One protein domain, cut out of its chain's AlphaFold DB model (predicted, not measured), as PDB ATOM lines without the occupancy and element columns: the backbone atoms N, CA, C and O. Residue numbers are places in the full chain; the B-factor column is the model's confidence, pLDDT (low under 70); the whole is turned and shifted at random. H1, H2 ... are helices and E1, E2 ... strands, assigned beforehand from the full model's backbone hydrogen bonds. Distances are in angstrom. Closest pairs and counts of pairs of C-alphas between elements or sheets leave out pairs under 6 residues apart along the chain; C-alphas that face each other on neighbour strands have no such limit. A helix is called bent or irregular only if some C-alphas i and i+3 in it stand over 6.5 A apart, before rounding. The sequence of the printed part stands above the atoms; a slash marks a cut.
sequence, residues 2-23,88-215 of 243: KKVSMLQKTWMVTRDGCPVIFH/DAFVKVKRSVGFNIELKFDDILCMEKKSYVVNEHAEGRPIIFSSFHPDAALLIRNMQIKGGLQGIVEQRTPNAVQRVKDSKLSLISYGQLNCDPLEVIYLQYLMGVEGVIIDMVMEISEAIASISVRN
ATOM      1  N   LYS A   2       0.115  18.281  -6.485       42.16
ATOM      2  CA  LYS A   2       0.908  17.769  -5.351       42.16
ATOM      3  C   LYS A   2       0.080  16.687  -4.653       42.16
ATOM      4  O   LYS A   2      -1.001  16.985  -4.160       42.16
ATOM      5  N   LYS A   3       0.562  15.442  -4.649       56.78
ATOM      6  CA  LYS A   3      -0.079  14.344  -3.913       56.78
ATOM      7  C   LYS A   3       0.183  14.555  -2.421       56.78
ATOM      8  O   LYS A   3       1.336  14.539  -2.000       56.78
ATOM      9  N   VAL A   4      -0.871  14.755  -1.637       58.47
ATOM     10  CA  VAL A   4      -0.799  14.692  -0.174       58.47
ATOM     11  C   VAL A   4      -1.643  13.508   0.260       58.47
ATOM     12  O   VAL A   4      -2.862  13.531   0.139       58.47
ATOM     13  N   SER A   5      -0.987  12.449   0.725       71.56
ATOM     14  CA  SER A   5      -1.675  11.304   1.316       71.56
ATOM     15  C   SER A   5      -2.000  11.624   2.768       71.56
ATOM     16  O   SER A   5      -1.109  11.998   3.538       71.56
ATOM     17  N   MET A   6      -3.266  11.468   3.141       78.69
ATOM     18  CA  MET A   6      -3.723  11.652   4.512       78.69
ATOM     19  C   MET A   6      -4.430  10.403   5.010       78.69
ATOM     20  O   MET A   6      -5.185   9.778   4.272       78.69
ATOM     21  N   LEU A   7      -4.205  10.057   6.274       78.38
ATOM     22  CA  LEU A   7      -5.011   9.053   6.955       78.38
ATOM     23  C   LEU A   7      -6.244   9.730   7.542       78.38
ATOM     24  O   LEU A   7      -6.109  10.593   8.410       78.38
ATOM     25  N   GLN A   8      -7.432   9.325   7.094       74.25
ATOM     26  CA  GLN A   8      -8.666   9.702   7.770       74.25
ATOM     27  C   GLN A   8      -8.918   8.781   8.951       74.25
ATOM     28  O   GLN A   8      -8.960   7.558   8.808       74.25
ATOM     29  N   LYS A   9      -9.110   9.378  10.123       78.06
ATOM     30  CA  LYS A   9      -9.514   8.666  11.330       78.06
ATOM     31  C   LYS A   9     -10.487   9.527  12.129       78.06
ATOM     32  O   LYS A   9     -10.278  10.726  12.292       78.06
ATOM     33  N   THR A  10     -11.524   8.891  12.663       76.81
ATOM     34  CA  THR A  10     -12.358   9.472  13.714       76.81
ATOM     35  C   THR A  10     -11.618   9.357  15.033       76.81
ATOM     36  O   THR A  10     -11.113   8.282  15.383       76.81
ATOM     37  N   TRP A  11     -11.539  10.466  15.757       81.88
ATOM     38  CA  TRP A  11     -10.951  10.487  17.089       81.88
ATOM     39  C   TRP A  11     -12.042  10.741  18.110       81.88
ATOM     40  O   TRP A  11     -12.853  11.635  17.916       81.88
ATOM     41  N   MET A  12     -12.029  10.019  19.218       84.06
ATOM     42  CA  MET A  12     -12.900  10.277  20.366       84.06
ATOM     43  C   MET A  12     -12.044  10.514  21.593       84.06
ATOM     44  O   MET A  12     -10.854  10.225  21.580       84.06
ATOM     45  N   VAL A  13     -12.624  11.078  22.644       87.25
ATOM     46  CA  VAL A  13     -11.908  11.314  23.897       87.25
ATOM     47  C   VAL A  13     -12.559  10.483  24.986       87.25
ATOM     48  O   VAL A  13     -13.754  10.621  25.220       87.25
ATOM     49  N   THR A  14     -11.783   9.609  25.621       90.88
ATOM     50  CA  THR A  14     -12.228   8.781  26.750       90.88
ATOM     51  C   THR A  14     -12.565   9.645  27.970       90.88
ATOM     52  O   THR A  14     -12.207  10.825  28.038       90.88
ATOM     53  N   ARG A  15     -13.230   9.067  28.976       91.31
ATOM     54  CA  ARG A  15     -13.670   9.782  30.188       91.31
ATOM     55  C   ARG A  15     -12.516  10.430  30.957       91.31
ATOM     56  O   ARG A  15     -12.673  11.507  31.523       91.31
ATOM     57  N   ASP A  16     -11.352   9.790  30.956       91.56
ATOM     58  CA  ASP A  16     -10.096  10.286  31.534       91.56
ATOM     59  C   ASP A  16      -9.356  11.294  30.633       91.56
ATOM     60  O   ASP A  16      -8.299  11.802  30.994       91.56
ATOM     61  N   GLY A  17      -9.946  11.680  29.499       87.50
ATOM     62  CA  GLY A  17      -9.460  12.770  28.661       87.50
ATOM     63  C   GLY A  17      -8.435  12.372  27.608       87.50
ATOM     64  O   GLY A  17      -7.784  13.264  27.066       87.50
ATOM     65  N   CYS A  18      -8.298  11.087  27.287       89.00
ATOM     66  CA  CYS A  18      -7.321  10.613  26.315       89.00
ATOM     67  C   CYS A  18      -7.937  10.510  24.908       89.00
ATOM     68  O   CYS A  18      -8.924   9.794  24.722       89.00
ATOM     69  N   PRO A  19      -7.372  11.188  23.888       88.69
ATOM     70  CA  PRO A  19      -7.831  11.021  22.515       88.69
ATOM     71  C   PRO A  19      -7.455   9.640  21.957       88.69
ATOM     72  O   PRO A  19      -6.276   9.294  21.875       88.69
ATOM     73  N   VAL A  20      -8.456   8.869  21.544       89.94
ATOM     74  CA  VAL A  20      -8.356   7.524  20.963       89.94
ATOM     75  C   VAL A  20      -8.821   7.511  19.513       89.94
ATOM     76  O   VAL A  20      -9.668   8.310  19.116       89.94
ATOM     77  N   ILE A  21      -8.281   6.588  18.719       88.06
ATOM     78  CA  ILE A  21      -8.680   6.388  17.324       88.06
ATOM     79  C   ILE A  21      -9.715   5.268  17.254       88.06
ATOM     80  O   ILE A  21      -9.375   4.098  17.429       88.06
ATOM     81  N   PHE A  22     -10.970   5.620  16.975       86.69
ATOM     82  CA  PHE A  22     -12.060   4.656  16.827       86.69
ATOM     83  C   PHE A  22     -13.222   5.288  16.050       86.69
ATOM     84  O   PHE A  22     -13.501   6.472  16.209       86.69
ATOM     85  N   HIS A  23     -13.864   4.525  15.163       82.00
ATOM     86  CA  HIS A  23     -14.863   5.063  14.230       82.00
ATOM     87  C   HIS A  23     -16.257   5.218  14.857       82.00
ATOM     88  O   HIS A  23     -16.944   6.215  14.614       82.00
ATOM     89  N   ASP A  88       0.133   7.840  19.780       88.81
ATOM     90  CA  ASP A  88       0.731   6.640  19.198       88.81
ATOM     91  C   ASP A  88       0.715   6.680  17.666       88.81
ATOM     92  O   ASP A  88       1.686   6.275  17.027       88.81
ATOM     93  N   ALA A  89      -0.369   7.168  17.062       88.50
ATOM     94  CA  ALA A  89      -0.462   7.283  15.611       88.50
ATOM     95  C   ALA A  89       0.483   8.354  15.054       88.50
ATOM     96  O   ALA A  89       1.090   8.134  14.004       88.50
ATOM     97  N   PHE A  90       0.678   9.474  15.756       87.38
ATOM     98  CA  PHE A  90       1.658  10.479  15.338       87.38
ATOM     99  C   PHE A  90       3.081   9.921  15.307       87.38
ATOM    100  O   PHE A  90       3.801  10.155  14.331       87.38
ATOM    101  N   VAL A  91       3.440   9.123  16.315       87.94
ATOM    102  CA  VAL A  91       4.760   8.490  16.433       87.94
ATOM    103  C   VAL A  91       4.957   7.374  15.402       87.94
ATOM    104  O   VAL A  91       6.008   7.304  14.769       87.94
ATOM    105  N   LYS A  92       3.963   6.497  15.212       87.56
ATOM    106  CA  LYS A  92       4.099   5.296  14.363       87.56
ATOM    107  C   LYS A  92       3.965   5.585  12.868       87.56
ATOM    108  O   LYS A  92       4.574   4.897  12.051       87.56
ATOM    109  N   VAL A  93       3.158   6.575  12.487       87.75
ATOM    110  CA  VAL A  93       2.951   6.925  11.076       87.75
ATOM    111  C   VAL A  93       4.088   7.820  10.584       87.75
ATOM    112  O   VAL A  93       4.495   8.762  11.265       87.75
ATOM    113  N   LYS A  94       4.579   7.545   9.368       86.69
ATOM    114  CA  LYS A  94       5.636   8.329   8.707       86.69
ATOM    115  C   LYS A  94       5.283   9.820   8.678       86.69
ATOM    116  O   LYS A  94       4.187  10.187   8.265       86.69
ATOM    117  N   ARG A  95       6.255  10.686   8.997       85.06
ATOM    118  CA  ARG A  95       6.091  12.158   9.007       85.06
ATOM    119  C   ARG A  95       5.605  12.767   7.689       85.06
ATOM    120  O   ARG A  95       4.993  13.826   7.717       85.06
ATOM    121  N   SER A  96       5.843  12.098   6.563       83.75
ATOM    122  CA  SER A  96       5.380  12.528   5.239       83.75
ATOM    123  C   SER A  96       3.874  12.346   5.008       83.75
ATOM    124  O   SER A  96       3.355  12.874   4.029       83.75
ATOM    125  N   VAL A  97       3.181  11.573   5.850       86.06
ATOM    126  CA  VAL A  97       1.742  11.302   5.738       86.06
ATOM    127  C   VAL A  97       0.989  12.248   6.667       86.06
ATOM    128  O   VAL A  97       1.297  12.323   7.854       86.06
ATOM    129  N   GLY A  98       0.010  12.969   6.124       86.94
ATOM    130  CA  GLY A  98      -0.852  13.859   6.899       86.94
ATOM    131  C   GLY A  98      -1.984  13.120   7.614       86.94
ATOM    132  O   GLY A  98      -2.206  11.928   7.398       86.94
ATOM    133  N   PHE A  99      -2.732  13.835   8.450       86.44
ATOM    134  CA  PHE A  99      -3.919  13.296   9.119       86.44
ATOM    135  C   PHE A  99      -5.140  14.132   8.775       86.44
ATOM    136  O   PHE A  99      -5.118  15.347   8.946       86.44
ATOM    137  N   ASN A 100      -6.205  13.461   8.339       86.88
ATOM    138  CA  ASN A 100      -7.540  14.030   8.322       86.88
ATOM    139  C   ASN A 100      -8.291  13.561   9.575       86.88
ATOM    140  O   ASN A 100      -8.536  12.369   9.774       86.88
ATOM    141  N   ILE A 101      -8.629  14.513  10.430       85.19
ATOM    142  CA  ILE A 101      -9.259  14.295  11.722       85.19
ATOM    143  C   ILE A 101     -10.742  14.522  11.545       85.19
ATOM    144  O   ILE A 101     -11.198  15.667  11.498       85.19
ATOM    145  N   GLU A 102     -11.500  13.436  11.475       85.00
ATOM    146  CA  GLU A 102     -12.948  13.548  11.448       85.00
ATOM    147  C   GLU A 102     -13.469  13.841  12.856       85.00
ATOM    148  O   GLU A 102     -13.196  13.106  13.812       85.00
ATOM    149  N   LEU A 103     -14.236  14.917  12.968       80.12
ATOM    150  CA  LEU A 103     -14.889  15.349  14.190       80.12
ATOM    151  C   LEU A 103     -16.382  15.073  14.082       80.12
ATOM    152  O   LEU A 103     -17.044  15.538  13.152       80.12
ATOM    153  N   LYS A 104     -16.917  14.327  15.048       76.19
ATOM    154  CA  LYS A 104     -18.361  14.153  15.199       76.19
ATOM    155  C   LYS A 104     -18.915  15.295  16.057       76.19
ATOM    156  O   LYS A 104     -18.176  15.920  16.811       76.19
ATOM    157  N   PHE A 105     -20.205  15.606  15.931       69.50
ATOM    158  CA  PHE A 105     -20.805  16.770  16.606       69.50
ATOM    159  C   PHE A 105     -20.631  16.726  18.136       69.50
ATOM    160  O   PHE A 105     -20.264  17.725  18.749       69.50
ATOM    161  N   ASP A 106     -20.767  15.542  18.737       70.56
ATOM    162  CA  ASP A 106     -20.550  15.329  20.175       70.56
ATOM    163  C   ASP A 106     -19.108  15.617  20.630       70.56
ATOM    164  O   ASP A 106     -18.862  15.915  21.799       70.56
ATOM    165  N   ASP A 107     -18.143  15.566  19.711       69.38
ATOM    166  CA  ASP A 107     -16.730  15.763  20.025       69.38
ATOM    167  C   ASP A 107     -16.349  17.235  20.202       69.38
ATOM    168  O   ASP A 107     -15.231  17.519  20.642       69.38
ATOM    169  N   ILE A 108     -17.244  18.170  19.862       68.50
ATOM    170  CA  ILE A 108     -16.993  19.614  19.936       68.50
ATOM    171  C   ILE A 108     -16.527  20.024  21.339       68.50
ATOM    172  O   ILE A 108     -15.587  20.805  21.480       68.50
ATOM    173  N   LEU A 109     -17.123  19.445  22.384       70.81
ATOM    174  CA  LEU A 109     -16.762  19.730  23.778       70.81
ATOM    175  C   LEU A 109     -15.356  19.236  24.149       70.81
ATOM    176  O   LEU A 109     -14.756  19.717  25.103       70.81
ATOM    177  N   CYS A 110     -14.813  18.278  23.399       72.88
ATOM    178  CA  CYS A 110     -13.496  17.691  23.640       72.88
ATOM    179  C   CYS A 110     -12.414  18.237  22.690       72.88
ATOM    180  O   CYS A 110     -11.298  17.707  22.645       72.88
ATOM    181  N   MET A 111     -12.728  19.292  21.934       74.25
ATOM    182  CA  MET A 111     -11.838  19.875  20.930       74.25
ATOM    183  C   MET A 111     -10.540  20.421  21.506       74.25
ATOM    184  O   MET A 111      -9.488  20.254  20.894       74.25
ATOM    185  N   GLU A 112     -10.585  21.010  22.699       75.25
ATOM    186  CA  GLU A 112      -9.396  21.543  23.368       75.25
ATOM    187  C   GLU A 112      -8.345  20.450  23.603       75.25
ATOM    188  O   GLU A 112      -7.171  20.624  23.278       75.25
ATOM    189  N   LYS A 113      -8.781  19.272  24.070       78.19
ATOM    190  CA  LYS A 113      -7.902  18.119  24.316       78.19
ATOM    191  C   LYS A 113      -7.295  17.581  23.020       78.19
ATOM    192  O   LYS A 113      -6.103  17.292  22.971       78.19
ATOM    193  N   LYS A 114      -8.096  17.479  21.952       76.25
ATOM    194  CA  LYS A 114      -7.605  17.063  20.626       76.25
ATOM    195  C   LYS A 114      -6.585  18.066  20.075       76.25
ATOM    196  O   LYS A 114      -5.532  17.657  19.595       76.25
ATOM    197  N   SER A 115      -6.873  19.364  20.188       78.44
ATOM    198  CA  SER A 115      -5.990  20.453  19.753       78.44
ATOM    199  C   SER A 115      -4.649  20.427  20.483       78.44
ATOM    200  O   SER A 115      -3.607  20.537  19.843       78.44
ATOM    201  N   TYR A 116      -4.652  20.197  21.800       80.44
ATOM    202  CA  TYR A 116      -3.425  20.060  22.586       80.44
ATOM    203  C   TYR A 116      -2.513  18.954  22.035       80.44
ATOM    204  O   TYR A 116      -1.363  19.215  21.697       80.44
ATOM    205  N   VAL A 117      -3.041  17.740  21.845       82.94
ATOM    206  CA  VAL A 117      -2.249  16.609  21.326       82.94
ATOM    207  C   VAL A 117      -1.732  16.887  19.910       82.94
ATOM    208  O   VAL A 117      -0.599  16.537  19.589       82.94
ATOM    209  N   VAL A 118      -2.525  17.544  19.060       83.56
ATOM    210  CA  VAL A 118      -2.079  17.953  17.718       83.56
ATOM    211  C   VAL A 118      -0.940  18.971  17.801       83.56
ATOM    212  O   VAL A 118       0.068  18.795  17.124       83.56
ATOM    213  N   ASN A 119      -1.061  20.000  18.637       82.19
ATOM    214  CA  ASN A 119      -0.037  21.038  18.772       82.19
ATOM    215  C   ASN A 119       1.299  20.474  19.270       82.19
ATOM    216  O   ASN A 119       2.346  20.869  18.761       82.19
ATOM    217  N   GLU A 120       1.253  19.531  20.211       84.50
ATOM    218  CA  GLU A 120       2.450  18.929  20.803       84.50
ATOM    219  C   GLU A 120       3.107  17.876  19.897       84.50
ATOM    220  O   GLU A 120       4.329  17.760  19.873       84.50
ATOM    221  N   HIS A 121       2.322  17.102  19.132       85.25
ATOM    222  CA  HIS A 121       2.835  15.905  18.447       85.25
ATOM    223  C   HIS A 121       2.778  15.942  16.916       85.25
ATOM    224  O   HIS A 121       3.354  15.064  16.271       85.25
ATOM    225  N   ALA A 122       2.106  16.920  16.298       81.25
ATOM    226  CA  ALA A 122       2.063  17.001  14.839       81.25
ATOM    227  C   ALA A 122       3.404  17.450  14.237       81.25
ATOM    228  O   ALA A 122       3.697  17.075  13.107       81.25
ATOM    229  N   GLU A 123       4.224  18.229  14.954       82.75
ATOM    230  CA  GLU A 123       5.582  18.630  14.528       82.75
ATOM    231  C   GLU A 123       5.647  19.195  13.085       82.75
ATOM    232  O   GLU A 123       6.540  18.871  12.302       82.75
ATOM    233  N   GLY A 124       4.663  20.013  12.690       78.88
ATOM    234  CA  GLY A 124       4.581  20.593  11.338       78.88
ATOM    235  C   GLY A 124       4.053  19.648  10.248       78.88
ATOM    236  O   GLY A 124       4.010  20.027   9.076       78.88
ATOM    237  N   ARG A 125       3.625  18.432  10.610       84.94
ATOM    238  CA  ARG A 125       2.904  17.503   9.728       84.94
ATOM    239  C   ARG A 125       1.602  18.146   9.223       84.94
ATOM    240  O   ARG A 125       0.940  18.839   9.994       84.94
ATOM    241  N   PRO A 126       1.186  17.895   7.966       83.88
ATOM    242  CA  PRO A 126      -0.112  18.346   7.478       83.88
ATOM    243  C   PRO A 126      -1.247  17.715   8.289       83.88
ATOM    244  O   PRO A 126      -1.379  16.491   8.334       83.88
ATOM    245  N   ILE A 127      -2.067  18.555   8.909       84.81
ATOM    246  CA  ILE A 127      -3.281  18.161   9.619       84.81
ATOM    247  C   ILE A 127      -4.458  18.831   8.921       84.81
ATOM    248  O   ILE A 127      -4.325  19.951   8.438       84.81
ATOM    249  N   ILE A 128      -5.585  18.140   8.838       84.44
ATOM    250  CA  ILE A 128      -6.874  18.695   8.438       84.44
ATOM    251  C   ILE A 128      -7.877  18.288   9.505       84.44
ATOM    252  O   ILE A 128      -7.863  17.147   9.962       84.44
ATOM    253  N   PHE A 129      -8.758  19.206   9.879       84.62
ATOM    254  CA  PHE A 129      -9.954  18.863  10.638       84.62
ATOM    255  C   PHE A 129     -11.145  18.849   9.688       84.62
ATOM    256  O   PHE A 129     -11.361  19.819   8.958       84.62
ATOM    257  N   SER A 130     -11.919  17.768   9.695       85.06
ATOM    258  CA  SER A 130     -13.091  17.624   8.838       85.06
ATOM    259  C   SER A 130     -14.333  17.214   9.617       85.06
ATOM    260  O   SER A 130     -14.240  16.562  10.654       85.06
ATOM    261  N   SER A 131     -15.512  17.548   9.103       84.75
ATOM    262  CA  SER A 131     -16.781  17.087   9.671       84.75
ATOM    263  C   SER A 131     -17.834  16.884   8.587       84.75
ATOM    264  O   SER A 131     -17.867  17.617   7.599       84.75
ATOM    265  N   PHE A 132     -18.713  15.904   8.804       82.94
ATOM    266  CA  PHE A 132     -19.949  15.732   8.036       82.94
ATOM    267  C   PHE A 132     -21.039  16.733   8.443       82.94
ATOM    268  O   PHE A 132     -22.027  16.896   7.734       82.94
ATOM    269  N   HIS A 133     -20.879  17.389   9.594       82.25
ATOM    270  CA  HIS A 133     -21.830  18.368  10.098       82.25
ATOM    271  C   HIS A 133     -21.344  19.787   9.758       82.25
ATOM    272  O   HIS A 133     -20.305  20.205  10.286       82.25
ATOM    273  N   PRO A 134     -22.076  20.560   8.934       79.19
ATOM    274  CA  PRO A 134     -21.632  21.881   8.488       79.19
ATOM    275  C   PRO A 134     -21.408  22.842   9.664       79.19
ATOM    276  O   PRO A 134     -20.379  23.513   9.716       79.19
ATOM    277  N   ASP A 135     -22.296  22.830  10.663       81.00
ATOM    278  CA  ASP A 135     -22.140  23.683  11.851       81.00
ATOM    279  C   ASP A 135     -20.899  23.329  12.678       81.00
ATOM    280  O   ASP A 135     -20.224  24.221  13.190       81.00
ATOM    281  N   ALA A 136     -20.541  22.042  12.765       80.69
ATOM    282  CA  ALA A 136     -19.309  21.639  13.431       80.69
ATOM    283  C   ALA A 136     -18.090  22.158  12.658       80.69
ATOM    284  O   ALA A 136     -17.188  22.724  13.268       80.69
ATOM    285  N   ALA A 137     -18.078  22.034  11.324       80.62
ATOM    286  CA  ALA A 137     -17.000  22.557  10.480       80.62
ATOM    287  C   ALA A 137     -16.830  24.081  10.624       80.62
ATOM    288  O   ALA A 137     -15.705  24.569  10.759       80.62
ATOM    289  N   LEU A 138     -17.939  24.828  10.665       79.94
ATOM    290  CA  LEU A 138     -17.938  26.271  10.923       79.94
ATOM    291  C   LEU A 138     -17.409  26.605  12.321       79.94
ATOM    292  O   LEU A 138     -16.612  27.530  12.481       79.94
ATOM    293  N   LEU A 139     -17.808  25.843  13.335       79.31
ATOM    294  CA  LEU A 139     -17.338  26.064  14.695       79.31
ATOM    295  C   LEU A 139     -15.829  25.809  14.818       79.31
ATOM    296  O   LEU A 139     -15.116  26.649  15.361       79.31
ATOM    297  N   ILE A 140     -15.325  24.707  14.256       78.12
ATOM    298  CA  ILE A 140     -13.887  24.379  14.230       78.12
ATOM    299  C   ILE A 140     -13.091  25.501  13.561       78.12
ATOM    300  O   ILE A 140     -12.030  25.891  14.051       78.12
ATOM    301  N   ARG A 141     -13.614  26.051  12.458       78.81
ATOM    302  CA  ARG A 141     -13.018  27.202  11.777       78.81
ATOM    303  C   ARG A 141     -12.904  28.408  12.707       78.81
ATOM    304  O   ARG A 141     -11.848  29.036  12.770       78.81
ATOM    305  N   ASN A 142     -13.973  28.720  13.433       77.94
ATOM    306  CA  ASN A 142     -14.003  29.856  14.352       77.94
ATOM    307  C   ASN A 142     -13.063  29.667  15.552       77.94
ATOM    308  O   ASN A 142     -12.563  30.655  16.080       77.94
ATOM    309  N   MET A 143     -12.759  28.426  15.942       73.38
ATOM    310  CA  MET A 143     -11.797  28.122  17.010       73.38
ATOM    311  C   MET A 143     -10.318  28.365  16.627       73.38
ATOM    312  O   MET A 143      -9.451  28.185  17.477       73.38
ATOM    313  N   GLN A 144     -10.002  28.761  15.383       63.62
ATOM    314  CA  GLN A 144      -8.643  29.120  14.919       63.62
ATOM    315  C   GLN A 144      -7.537  28.108  15.292       63.62
ATOM    316  O   GLN A 144      -6.422  28.477  15.669       63.62
ATOM    317  N   ILE A 145      -7.823  26.810  15.181       64.25
ATOM    318  CA  ILE A 145      -6.868  25.761  15.558       64.25
ATOM    319  C   ILE A 145      -5.657  25.780  14.611       64.25
ATOM    320  O   ILE A 145      -5.805  25.813  13.384       64.25
ATOM    321  N   LYS A 146      -4.446  25.724  15.180       57.50
ATOM    322  CA  LYS A 146      -3.194  25.564  14.427       57.50
ATOM    323  C   LYS A 146      -3.223  24.216  13.695       57.50
ATOM    324  O   LYS A 146      -3.007  23.169  14.289       57.50
ATOM    325  N   GLY A 147      -3.557  24.242  12.405       55.75
ATOM    326  CA  GLY A 147      -3.758  23.007  11.641       55.75
ATOM    327  C   GLY A 147      -4.226  23.188  10.200       55.75
ATOM    328  O   GLY A 147      -4.843  22.286   9.670       55.75
ATOM    329  N   GLY A 148      -3.961  24.332   9.561       57.66
ATOM    330  CA  GLY A 148      -3.927  24.479   8.095       57.66
ATOM    331  C   GLY A 148      -5.241  24.431   7.298       57.66
ATOM    332  O   GLY A 148      -5.413  25.282   6.431       57.66
ATOM    333  N   LEU A 149      -6.162  23.494   7.549       55.56
ATOM    334  CA  LEU A 149      -7.379  23.326   6.742       55.56
ATOM    335  C   LEU A 149      -8.575  22.852   7.585       55.56
ATOM    336  O   LEU A 149      -8.459  21.910   8.374       55.56
ATOM    337  N   GLN A 150      -9.737  23.482   7.384       66.75
ATOM    338  CA  GLN A 150     -11.027  23.042   7.926       66.75
ATOM    339  C   GLN A 150     -11.936  22.640   6.763       66.75
ATOM    340  O   GLN A 150     -12.338  23.488   5.963       66.75
ATOM    341  N   GLY A 151     -12.203  21.342   6.645       61.53
ATOM    342  CA  GLY A 151     -12.972  20.767   5.545       61.53
ATOM    343  C   GLY A 151     -14.394  20.377   5.947       61.53
ATOM    344  O   GLY A 151     -14.619  19.869   7.045       61.53
ATOM    345  N   ILE A 152     -15.358  20.555   5.045       66.31
ATOM    346  CA  ILE A 152     -16.635  19.835   5.104       66.31
ATOM    347  C   ILE A 152     -16.495  18.579   4.253       66.31
ATOM    348  O   ILE A 152     -16.024  18.646   3.114       66.31
ATOM    349  N   VAL A 153     -16.922  17.444   4.809       65.25
ATOM    350  CA  VAL A 153     -17.092  16.211   4.045       65.25
ATOM    351  C   VAL A 153     -18.559  16.091   3.651       65.25
ATOM    352  O   VAL A 153     -19.405  15.889   4.517       65.25
ATOM    353  N   GLU A 154     -18.888  16.236   2.368       67.31
ATOM    354  CA  GLU A 154     -20.286  16.202   1.907       67.31
ATOM    355  C   GLU A 154     -20.477  15.251   0.720       67.31
ATOM    356  O   GLU A 154     -19.618  15.134  -0.158       67.31
ATOM    357  N   GLN A 155     -21.635  14.582   0.676       57.56
ATOM    358  CA  GLN A 155     -22.117  13.919  -0.535       57.56
ATOM    359  C   GLN A 155     -22.657  14.964  -1.520       57.56
ATOM    360  O   GLN A 155     -23.373  15.890  -1.152       57.56
ATOM    361  N   ARG A 156     -22.280  14.810  -2.791       55.44
ATOM    362  CA  ARG A 156     -22.398  15.816  -3.859       55.44
ATOM    363  C   ARG A 156     -23.790  16.462  -3.939       55.44
ATOM    364  O   ARG A 156     -24.740  15.831  -4.394       55.44
ATOM    365  N   THR A 157     -23.872  17.763  -3.653       57.50
ATOM    366  CA  THR A 157     -24.956  18.627  -4.143       57.50
ATOM    367  C   THR A 157     -24.367  19.883  -4.807       57.50
ATOM    368  O   THR A 157     -23.463  20.498  -4.242       57.50
ATOM    369  N   PRO A 158     -24.819  20.305  -6.007       61.06
ATOM    370  CA  PRO A 158     -24.255  21.473  -6.702       61.06
ATOM    371  C   PRO A 158     -24.276  22.769  -5.873       61.06
ATOM    372  O   PRO A 158     -23.339  23.561  -5.929       61.06
ATOM    373  N   ASN A 159     -25.302  22.945  -5.034       67.31
ATOM    374  CA  ASN A 159     -25.433  24.104  -4.150       67.31
ATOM    375  C   ASN A 159     -24.465  24.067  -2.952       67.31
ATOM    376  O   ASN A 159     -24.218  25.107  -2.342       67.31
ATOM    377  N   ALA A 160     -23.911  22.904  -2.596       67.81
ATOM    378  CA  ALA A 160     -22.949  22.789  -1.503       67.81
ATOM    379  C   ALA A 160     -21.622  23.473  -1.821       67.81
ATOM    380  O   ALA A 160     -21.100  24.194  -0.978       67.81
ATOM    381  N   VAL A 161     -21.113  23.312  -3.047       73.00
ATOM    382  CA  VAL A 161     -19.814  23.867  -3.461       73.00
ATOM    383  C   VAL A 161     -19.760  25.372  -3.220       73.00
ATOM    384  O   VAL A 161     -18.803  25.869  -2.627       73.00
ATOM    385  N   GLN A 162     -20.790  26.099  -3.659       73.69
ATOM    386  CA  GLN A 162     -20.820  27.550  -3.516       73.69
ATOM    387  C   GLN A 162     -20.885  27.963  -2.041       73.69
ATOM    388  O   GLN A 162     -20.083  28.779  -1.601       73.69
ATOM    389  N   ARG A 163     -21.746  27.316  -1.241       76.25
ATOM    390  CA  ARG A 163     -21.861  27.585   0.204       76.25
ATOM    391  C   ARG A 163     -20.556  27.332   0.963       76.25
ATOM    392  O   ARG A 163     -20.205  28.100   1.858       76.25
ATOM    393  N   VAL A 164     -19.841  26.262   0.612       79.56
ATOM    394  CA  VAL A 164     -18.555  25.895   1.221       79.56
ATOM    395  C   VAL A 164     -17.489  26.940   0.883       79.56
ATOM    396  O   VAL A 164     -16.817  27.436   1.793       79.56
ATOM    397  N   LYS A 165     -17.413  27.360  -0.389       78.50
ATOM    398  CA  LYS A 165     -16.514  28.428  -0.853       78.50
ATOM    399  C   LYS A 165     -16.795  29.767  -0.170       78.50
ATOM    400  O   LYS A 165     -15.858  30.404   0.304       78.50
ATOM    401  N   ASP A 166     -18.061  30.163  -0.053       82.56
ATOM    402  CA  ASP A 166     -18.461  31.414   0.606       82.56
ATOM    403  C   ASP A 166     -18.115  31.391   2.107       82.56
ATOM    404  O   ASP A 166     -17.673  32.388   2.681       82.56
ATOM    405  N   SER A 167     -18.213  30.211   2.727       78.88
ATOM    406  CA  SER A 167     -17.786  29.958   4.111       78.88
ATOM    407  C   SER A 167     -16.267  29.807   4.258       78.88
ATOM    408  O   SER A 167     -15.779  29.566   5.366       78.88
ATOM    409  N   LYS A 168     -15.515  29.940   3.152       81.50
ATOM    410  CA  LYS A 168     -14.059  29.765   3.019       81.50
ATOM    411  C   LYS A 168     -13.550  28.392   3.488       81.50
ATOM    412  O   LYS A 168     -12.382  28.272   3.872       81.50
ATOM    413  N   LEU A 169     -14.440  27.409   3.627       83.06
ATOM    414  CA  LEU A 169     -14.131  26.039   4.049       83.06
ATOM    415  C   LEU A 169     -13.639  25.254   2.832       83.06
ATOM    416  O   LEU A 169     -13.957  25.621   1.704       83.06
ATOM    417  N   SER A 170     -12.898  24.175   3.062       83.31
ATOM    418  CA  SER A 170     -12.502  23.273   1.978       83.31
ATOM    419  C   SER A 170     -13.553  22.190   1.761       83.31
ATOM    420  O   SER A 170     -14.142  21.687   2.721       83.31
ATOM    421  N   LEU A 171     -13.784  21.799   0.509       85.00
ATOM    422  CA  LEU A 171     -14.698  20.703   0.186       85.00
ATOM    423  C   LEU A 171     -13.926  19.401  -0.030       85.00
ATOM    424  O   LEU A 171     -13.102  19.310  -0.942       85.00
ATOM    425  N   ILE A 172     -14.232  18.385   0.774       84.31
ATOM    426  CA  ILE A 172     -13.686  17.034   0.633       84.31
ATOM    427  C   ILE A 172     -14.841  16.084   0.310       84.31
ATOM    428  O   ILE A 172     -15.878  16.118   0.969       84.31
ATOM    429  N   SER A 173     -14.697  15.234  -0.702       83.31
ATOM    430  CA  SER A 173     -15.718  14.239  -1.036       83.31
ATOM    431  C   SER A 173     -15.399  12.866  -0.454       83.31
ATOM    432  O   SER A 173     -14.239  12.507  -0.251       83.31
ATOM    433  N   TYR A 174     -16.436  12.063  -0.228       81.69
ATOM    434  CA  TYR A 174     -16.335  10.673   0.224       81.69
ATOM    435  C   TYR A 174     -17.425   9.815  -0.439       81.69
ATOM    436  O   TYR A 174     -18.466  10.336  -0.848       81.69
ATOM    437  N   GLY A 175     -17.215   8.499  -0.489       73.12
ATOM    438  CA  GLY A 175     -18.226   7.524  -0.905       73.12
ATOM    439  C   GLY A 175     -17.738   6.561  -1.983       73.12
ATOM    440  O   GLY A 175     -16.658   6.726  -2.538       73.12
ATOM    441  N   GLN A 176     -18.563   5.558  -2.296       66.44
ATOM    442  CA  GLN A 176     -18.211   4.478  -3.230       66.44
ATOM    443  C   GLN A 176     -17.812   4.991  -4.619       66.44
ATOM    444  O   GLN A 176     -16.888   4.471  -5.226       66.44
ATOM    445  N   LEU A 177     -18.446   6.073  -5.076       67.25
ATOM    446  CA  LEU A 177     -18.145   6.703  -6.364       67.25
ATOM    447  C   LEU A 177     -16.746   7.334  -6.432       67.25
ATOM    448  O   LEU A 177     -16.323   7.739  -7.505       67.25
ATOM    449  N   ASN A 178     -16.022   7.449  -5.317       68.19
ATOM    450  CA  ASN A 178     -14.626   7.884  -5.341       68.19
ATOM    451  C   ASN A 178     -13.659   6.758  -5.727       68.19
ATOM    452  O   ASN A 178     -12.499   7.042  -6.023       68.19
ATOM    453  N   CYS A 179     -14.121   5.506  -5.714       62.81
ATOM    454  CA  CYS A 179     -13.330   4.332  -6.074       62.81
ATOM    455  C   CYS A 179     -13.543   3.893  -7.538       62.81
ATOM    456  O   CYS A 179     -12.869   2.970  -7.975       62.81
ATOM    457  N   ASP A 180     -14.412   4.574  -8.299       66.25
ATOM    458  CA  ASP A 180     -14.773   4.247  -9.685       66.25
ATOM    459  C   ASP A 180     -14.922   5.521 -10.540       66.25
ATOM    460  O   ASP A 180     -15.496   6.508 -10.083       66.25
ATOM    461  N   PRO A 181     -14.608   5.460 -11.843       65.06
ATOM    462  CA  PRO A 181     -13.275   5.597 -12.435       65.06
ATOM    463  C   PRO A 181     -12.673   7.025 -12.318       65.06
ATOM    464  O   PRO A 181     -13.309   7.959 -11.828       65.06
ATOM    465  N   LEU A 182     -11.417   7.208 -12.760       66.81
ATOM    466  CA  LEU A 182     -10.637   8.465 -12.667       66.81
ATOM    467  C   LEU A 182     -11.389   9.713 -13.155       66.81
ATOM    468  O   LEU A 182     -11.166  10.810 -12.638       66.81
ATOM    469  N   GLU A 183     -12.287   9.559 -14.125       70.31
ATOM    470  CA  GLU A 183     -13.147  10.624 -14.630       70.31
ATOM    471  C   GLU A 183     -13.983  11.254 -13.511       70.31
ATOM    472  O   GLU A 183     -14.160  12.471 -13.488       70.31
ATOM    473  N   VAL A 184     -14.456  10.468 -12.539       72.50
ATOM    474  CA  VAL A 184     -15.245  10.973 -11.410       72.50
ATOM    475  C   VAL A 184     -14.383  11.836 -10.493       72.50
ATOM    476  O   VAL A 184     -14.820  12.908 -10.074       72.50
ATOM    477  N   ILE A 185     -13.142  11.431 -10.218       74.69
ATOM    478  CA  ILE A 185     -12.186  12.234  -9.438       74.69
ATOM    479  C   ILE A 185     -11.849  13.534 -10.183       74.69
ATOM    480  O   ILE A 185     -11.831  14.612  -9.585       74.69
ATOM    481  N   TYR A 186     -11.655  13.462 -11.502       74.25
ATOM    482  CA  TYR A 186     -11.356  14.631 -12.329       74.25
ATOM    483  C   TYR A 186     -12.533  15.616 -12.411       74.25
ATOM    484  O   TYR A 186     -12.349  16.824 -12.255       74.25
ATOM    485  N   LEU A 187     -13.762  15.120 -12.575       76.62
ATOM    486  CA  LEU A 187     -14.971  15.946 -12.540       76.62
ATOM    487  C   LEU A 187     -15.146  16.623 -11.179       76.62
ATOM    488  O   LEU A 187     -15.528  17.788 -11.117       76.62
ATOM    489  N   GLN A 188     -14.850  15.922 -10.084       77.25
ATOM    490  CA  GLN A 188     -14.890  16.504  -8.742       77.25
ATOM    491  C   GLN A 188     -13.893  17.656  -8.599       77.25
ATOM    492  O   GLN A 188     -14.271  18.726  -8.120       77.25
ATOM    493  N   TYR A 189     -12.667  17.485  -9.098       78.62
ATOM    494  CA  TYR A 189     -11.676  18.558  -9.132       78.62
ATOM    495  C   TYR A 189     -12.180  19.793  -9.902       78.62
ATOM    496  O   TYR A 189     -12.104  20.908  -9.386       78.62
ATOM    497  N   LEU A 190     -12.776  19.613 -11.090       75.81
ATOM    498  CA  LEU A 190     -13.348  20.723 -11.871       75.81
ATOM    499  C   LEU A 190     -14.513  21.421 -11.158       75.81
ATOM    500  O   LEU A 190     -14.681  22.633 -11.270       75.81
ATOM    501  N   MET A 191     -15.297  20.671 -10.388       77.62
ATOM    502  CA  MET A 191     -16.365  21.225  -9.557       77.62
ATOM    503  C   MET A 191     -15.836  21.969  -8.321       77.62
ATOM    504  O   MET A 191     -16.625  22.551  -7.583       77.62
ATOM    505  N   GLY A 192     -14.520  22.001  -8.096       78.12
ATOM    506  CA  GLY A 192     -13.898  22.677  -6.960       78.12
ATOM    507  C   GLY A 192     -13.862  21.841  -5.684       78.12
ATOM    508  O   GLY A 192     -13.788  22.415  -4.602       78.12
ATOM    509  N   VAL A 193     -13.934  20.511  -5.794       80.94
ATOM    510  CA  VAL A 193     -13.599  19.603  -4.690       80.94
ATOM    511  C   VAL A 193     -12.078  19.608  -4.512       80.94
ATOM    512  O   VAL A 193     -11.331  19.366  -5.460       80.94
ATOM    513  N   GLU A 194     -11.620  19.884  -3.294       79.94
ATOM    514  CA  GLU A 194     -10.200  20.044  -2.953       79.94
ATOM    515  C   GLU A 194      -9.548  18.739  -2.476       79.94
ATOM    516  O   GLU A 194      -8.326  18.597  -2.541       79.94
ATOM    517  N   GLY A 195     -10.346  17.770  -2.016       81.06
ATOM    518  CA  GLY A 195      -9.865  16.471  -1.547       81.06
ATOM    519  C   GLY A 195     -10.870  15.348  -1.776       81.06
ATOM    520  O   GLY A 195     -12.074  15.579  -1.826       81.06
ATOM    521  N   VAL A 196     -10.375  14.119  -1.894       82.00
ATOM    522  CA  VAL A 196     -11.195  12.925  -2.130       82.00
ATOM    523  C   VAL A 196     -10.751  11.835  -1.161       82.00
ATOM    524  O   VAL A 196      -9.567  11.504  -1.090       82.00
ATOM    525  N   ILE A 197     -11.699  11.295  -0.403       82.69
ATOM    526  CA  ILE A 197     -11.498  10.180   0.523       82.69
ATOM    527  C   ILE A 197     -11.787   8.886  -0.234       82.69
ATOM    528  O   ILE A 197     -12.858   8.744  -0.832       82.69
ATOM    529  N   ILE A 198     -10.823   7.968  -0.208       79.56
ATOM    530  CA  ILE A 198     -10.839   6.696  -0.935       79.56
ATOM    531  C   ILE A 198     -10.442   5.550  -0.004       79.56
ATOM    532  O   ILE A 198      -9.559   5.714   0.838       79.56
ATOM    533  N   ASP A 199     -11.054   4.384  -0.203       76.12
ATOM    534  CA  ASP A 199     -10.683   3.161   0.518       76.12
ATOM    535  C   ASP A 199      -9.539   2.419  -0.203       76.12
ATOM    536  O   ASP A 199      -8.583   1.960   0.426       76.12
ATOM    537  N   MET A 200      -9.578   2.375  -1.541       75.19
ATOM    538  CA  MET A 200      -8.599   1.679  -2.390       75.19
ATOM    539  C   MET A 200      -7.413   2.586  -2.755       75.19
ATOM    540  O   MET A 200      -7.211   2.977  -3.904       75.19
ATOM    541  N   VAL A 201      -6.614   2.955  -1.747       76.38
ATOM    542  CA  VAL A 201      -5.534   3.953  -1.892       76.38
ATOM    543  C   VAL A 201      -4.500   3.570  -2.956       76.38
ATOM    544  O   VAL A 201      -4.058   4.446  -3.700       76.38
ATOM    545  N   MET A 202      -4.097   2.298  -3.025       72.75
ATOM    546  CA  MET A 202      -3.061   1.841  -3.964       72.75
ATOM    547  C   MET A 202      -3.536   1.952  -5.415       72.75
ATOM    548  O   MET A 202      -2.888   2.630  -6.208       72.75
ATOM    549  N   GLU A 203      -4.707   1.389  -5.715       73.12
ATOM    550  CA  GLU A 203      -5.295   1.362  -7.059       73.12
ATOM    551  C   GLU A 203      -5.463   2.774  -7.627       73.12
ATOM    552  O   GLU A 203      -4.999   3.081  -8.726       73.12
ATOM    553  N   ILE A 204      -6.034   3.688  -6.838       73.25
ATOM    554  CA  ILE A 204      -6.224   5.078  -7.264       73.25
ATOM    555  C   ILE A 204      -4.885   5.820  -7.372       73.25
ATOM    556  O   ILE A 204      -4.697   6.643  -8.271       73.25
ATOM    557  N   SER A 205      -3.922   5.550  -6.485       73.62
ATOM    558  CA  SER A 205      -2.609   6.208  -6.537       73.62
ATOM    559  C   SER A 205      -1.821   5.842  -7.794       73.62
ATOM    560  O   SER A 205      -1.156   6.725  -8.353       73.62
ATOM    561  N   GLU A 206      -1.906   4.578  -8.217       71.88
ATOM    562  CA  GLU A 206      -1.344   4.053  -9.464       71.88
ATOM    563  C   GLU A 206      -2.071   4.626 -10.680       71.88
ATOM    564  O   GLU A 206      -1.427   5.182 -11.569       71.88
ATOM    565  N   ALA A 207      -3.405   4.611 -10.666       69.19
ATOM    566  CA  ALA A 207      -4.233   5.188 -11.720       69.19
ATOM    567  C   ALA A 207      -3.946   6.689 -11.932       69.19
ATOM    568  O   ALA A 207      -3.816   7.156 -13.056       69.19
ATOM    569  N   ILE A 208      -3.757   7.466 -10.861       67.62
ATOM    570  CA  ILE A 208      -3.363   8.880 -10.976       67.62
ATOM    571  C   ILE A 208      -1.917   9.021 -11.478       67.62
ATOM    572  O   ILE A 208      -1.592  10.004 -12.139       67.62
ATOM    573  N   ALA A 209      -1.019   8.093 -11.132       67.25
ATOM    574  CA  ALA A 209       0.372   8.140 -11.586       67.25
ATOM    575  C   ALA A 209       0.523   7.855 -13.090       67.25
ATOM    576  O   ALA A 209       1.458   8.373 -13.695       67.25
ATOM    577  N   SER A 210      -0.383   7.075 -13.687       61.56
ATOM    578  CA  SER A 210      -0.371   6.764 -15.122       61.56
ATOM    579  C   SER A 210      -0.954   7.878 -16.002       61.56
ATOM    580  O   SER A 210      -0.744   7.873 -17.215       61.56
ATOM    581  N   ILE A 211      -1.631   8.877 -15.421       61.75
ATOM    582  CA  ILE A 211      -2.121  10.041 -16.168       61.75
ATOM    583  C   ILE A 211      -0.951  10.986 -16.481       61.75
ATOM    584  O   ILE A 211      -0.488  11.745 -15.627       61.75
ATOM    585  N   SER A 212      -0.523  11.014 -17.743       49.19
ATOM    586  CA  SER A 212       0.319  12.082 -18.291       49.19
ATOM    587  C   SER A 212      -0.547  13.137 -18.986       49.19
ATOM    588  O   SER A 212      -1.140  12.863 -20.030       49.19
ATOM    589  N   VAL A 213      -0.614  14.353 -18.437       44.84
ATOM    590  CA  VAL A 213      -1.250  15.504 -19.102       44.84
ATOM    591  C   VAL A 213      -0.205  16.177 -19.998       44.84
ATOM    592  O   VAL A 213       0.801  16.664 -19.486       44.84
ATOM    593  N   ARG A 214      -0.422  16.202 -21.319       40.72
ATOM    594  CA  ARG A 214       0.367  17.011 -22.268       40.72
ATOM    595  C   ARG A 214      -0.524  18.090 -22.886       40.72
ATOM    596  O   ARG A 214      -1.702  17.838 -23.138       40.72
ATOM    597  N   ASN A 215       0.027  19.288 -23.086       36.97
ATOM    598  CA  ASN A 215      -0.683  20.406 -23.709       36.97
ATOM    599  C   ASN A 215      -0.959  20.112 -25.192       36.97
ATOM    600  O   ASN A 215      -0.197  19.400 -25.841       36.97
TER     601      ASN A 215
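Overview. This is residues 2 to 23 and 88 to 215 of the 243 residues of a protein of Brassica campestris (UniProt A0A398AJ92). One strongly twisted sheet of six strands makes a wall, with the helices H2, H3 and H4 in a layer over one face; the helices H5 and H6 lie off the sheet, beyond the end that E6 closes. It is an arrangement in two layers, helices on one face of a sheet, and at the other end the hairpin of E1 and E2 closes the sheet while the short helix H1 only grazes it. The printed part has 150 residues with six named helices and six named strands, in the order E1 E2 H1 E3 H2 E4 H3 E5 H4 E6 H5 H6; the sheet is mixed, in the order E2, E1, E3, E4, E5, E6, and the class is mixed, helices and strands. The whole is compact, with a radius of gyration of the C-alphas of 16.0 A and spans of 53 by 36 by 25 A.

Arrangement. In the sheet, E3, residues 98 to 102, and E4, residues 127 to 131, are parallel inner strands, with N 128 and O 99 at 2.8 A. E1, residues 6 to 13, is parallel to E3, with N 100 and O 7 at 2.9 A. E2, residues 19 to 21, is an edge strand antiparallel to E1, with N 20 and O 12 at 2.8 A. The pairing of E1 is staggered: its residues 6 to 10 pair with E3 and 11 to 13 with E2. E5, residues 149 to 153, is parallel to E4, with N 151 and O 129 at 2.9 A. E6, residues 170 to 173, is the other edge strand, parallel to E5, with N 152 and O 170 at 2.9 A; its residues 172 to 173 also pair with residues 195 to 196, parallel. Three strand-helix-strand units, each two parallel neighbour strands with a helix between, have right-handed crossovers: E3, H2, E4; E4, H3, E5; and E5, H4, E6, where H2 is residues 105 to 121, H3 134 to 142 and H4 158 to 166. H2 is on the sheet; its closest C-alphas to E2 are those of Lys 114 and Pro 19, 6.3 A apart. H2 is irregular, with C-alphas 109 and 112 at 7.6 A, and has a kink of 61 degrees near residue 112. H3, on the same face as H2, lies over E4 and E5 at a height over the sheet of 8.6 A and runs along the strands, at 2 degrees to E5 on the local plane. H4 is on the sheet; its closest C-alphas to E6 are those of Val 164 and Leu 171, 6.6 A apart. H5, residues 182 to 190, is not on the sheet, but only just, with 4 pairs of C-alphas within 10 A. H5 and H6, residues 201 to 210, only just touch, with 3 pairs of C-alphas within 8 A, the closest those of Leu 182 and Ala 207 at 7.3 A; their lines are about perpendicular, at 81 degrees. H1, residues 88 to 92, only grazes the sheet, with its residues 88 to 90. Every O i to N i+4 pair is within hydrogen-bond range in H1, H3, H5 and H6, against 9 of 13 in H2 and 4 of 5 in H4.

Along the chain. E1 begins at C-alpha 6, (-3.723, 11.652, 4.512), and is 21.0 A long. H2, 23.7 A long, begins at C-alpha 105, (-20.805, 16.770, 16.606). E4 measures 13.5 A, H4 13.6 A and H6 14.5 A, the last ending at C-alpha 210, (-0.371, 6.764, -15.122).

Size, cuts and confidence. The C-alphas farthest apart, those of Asp 16 and Asn 215, are 56.9 A apart. Residues 24 to 87 are cut out, and C-alphas 23 and 88 are 16.4 A apart across the cut. Of the links that are printed whole, none is long. Mean pLDDT of the printed part is 75.6; 39 residues are under 70, among them 144 to 160, 176 to 182 and 207 to 215.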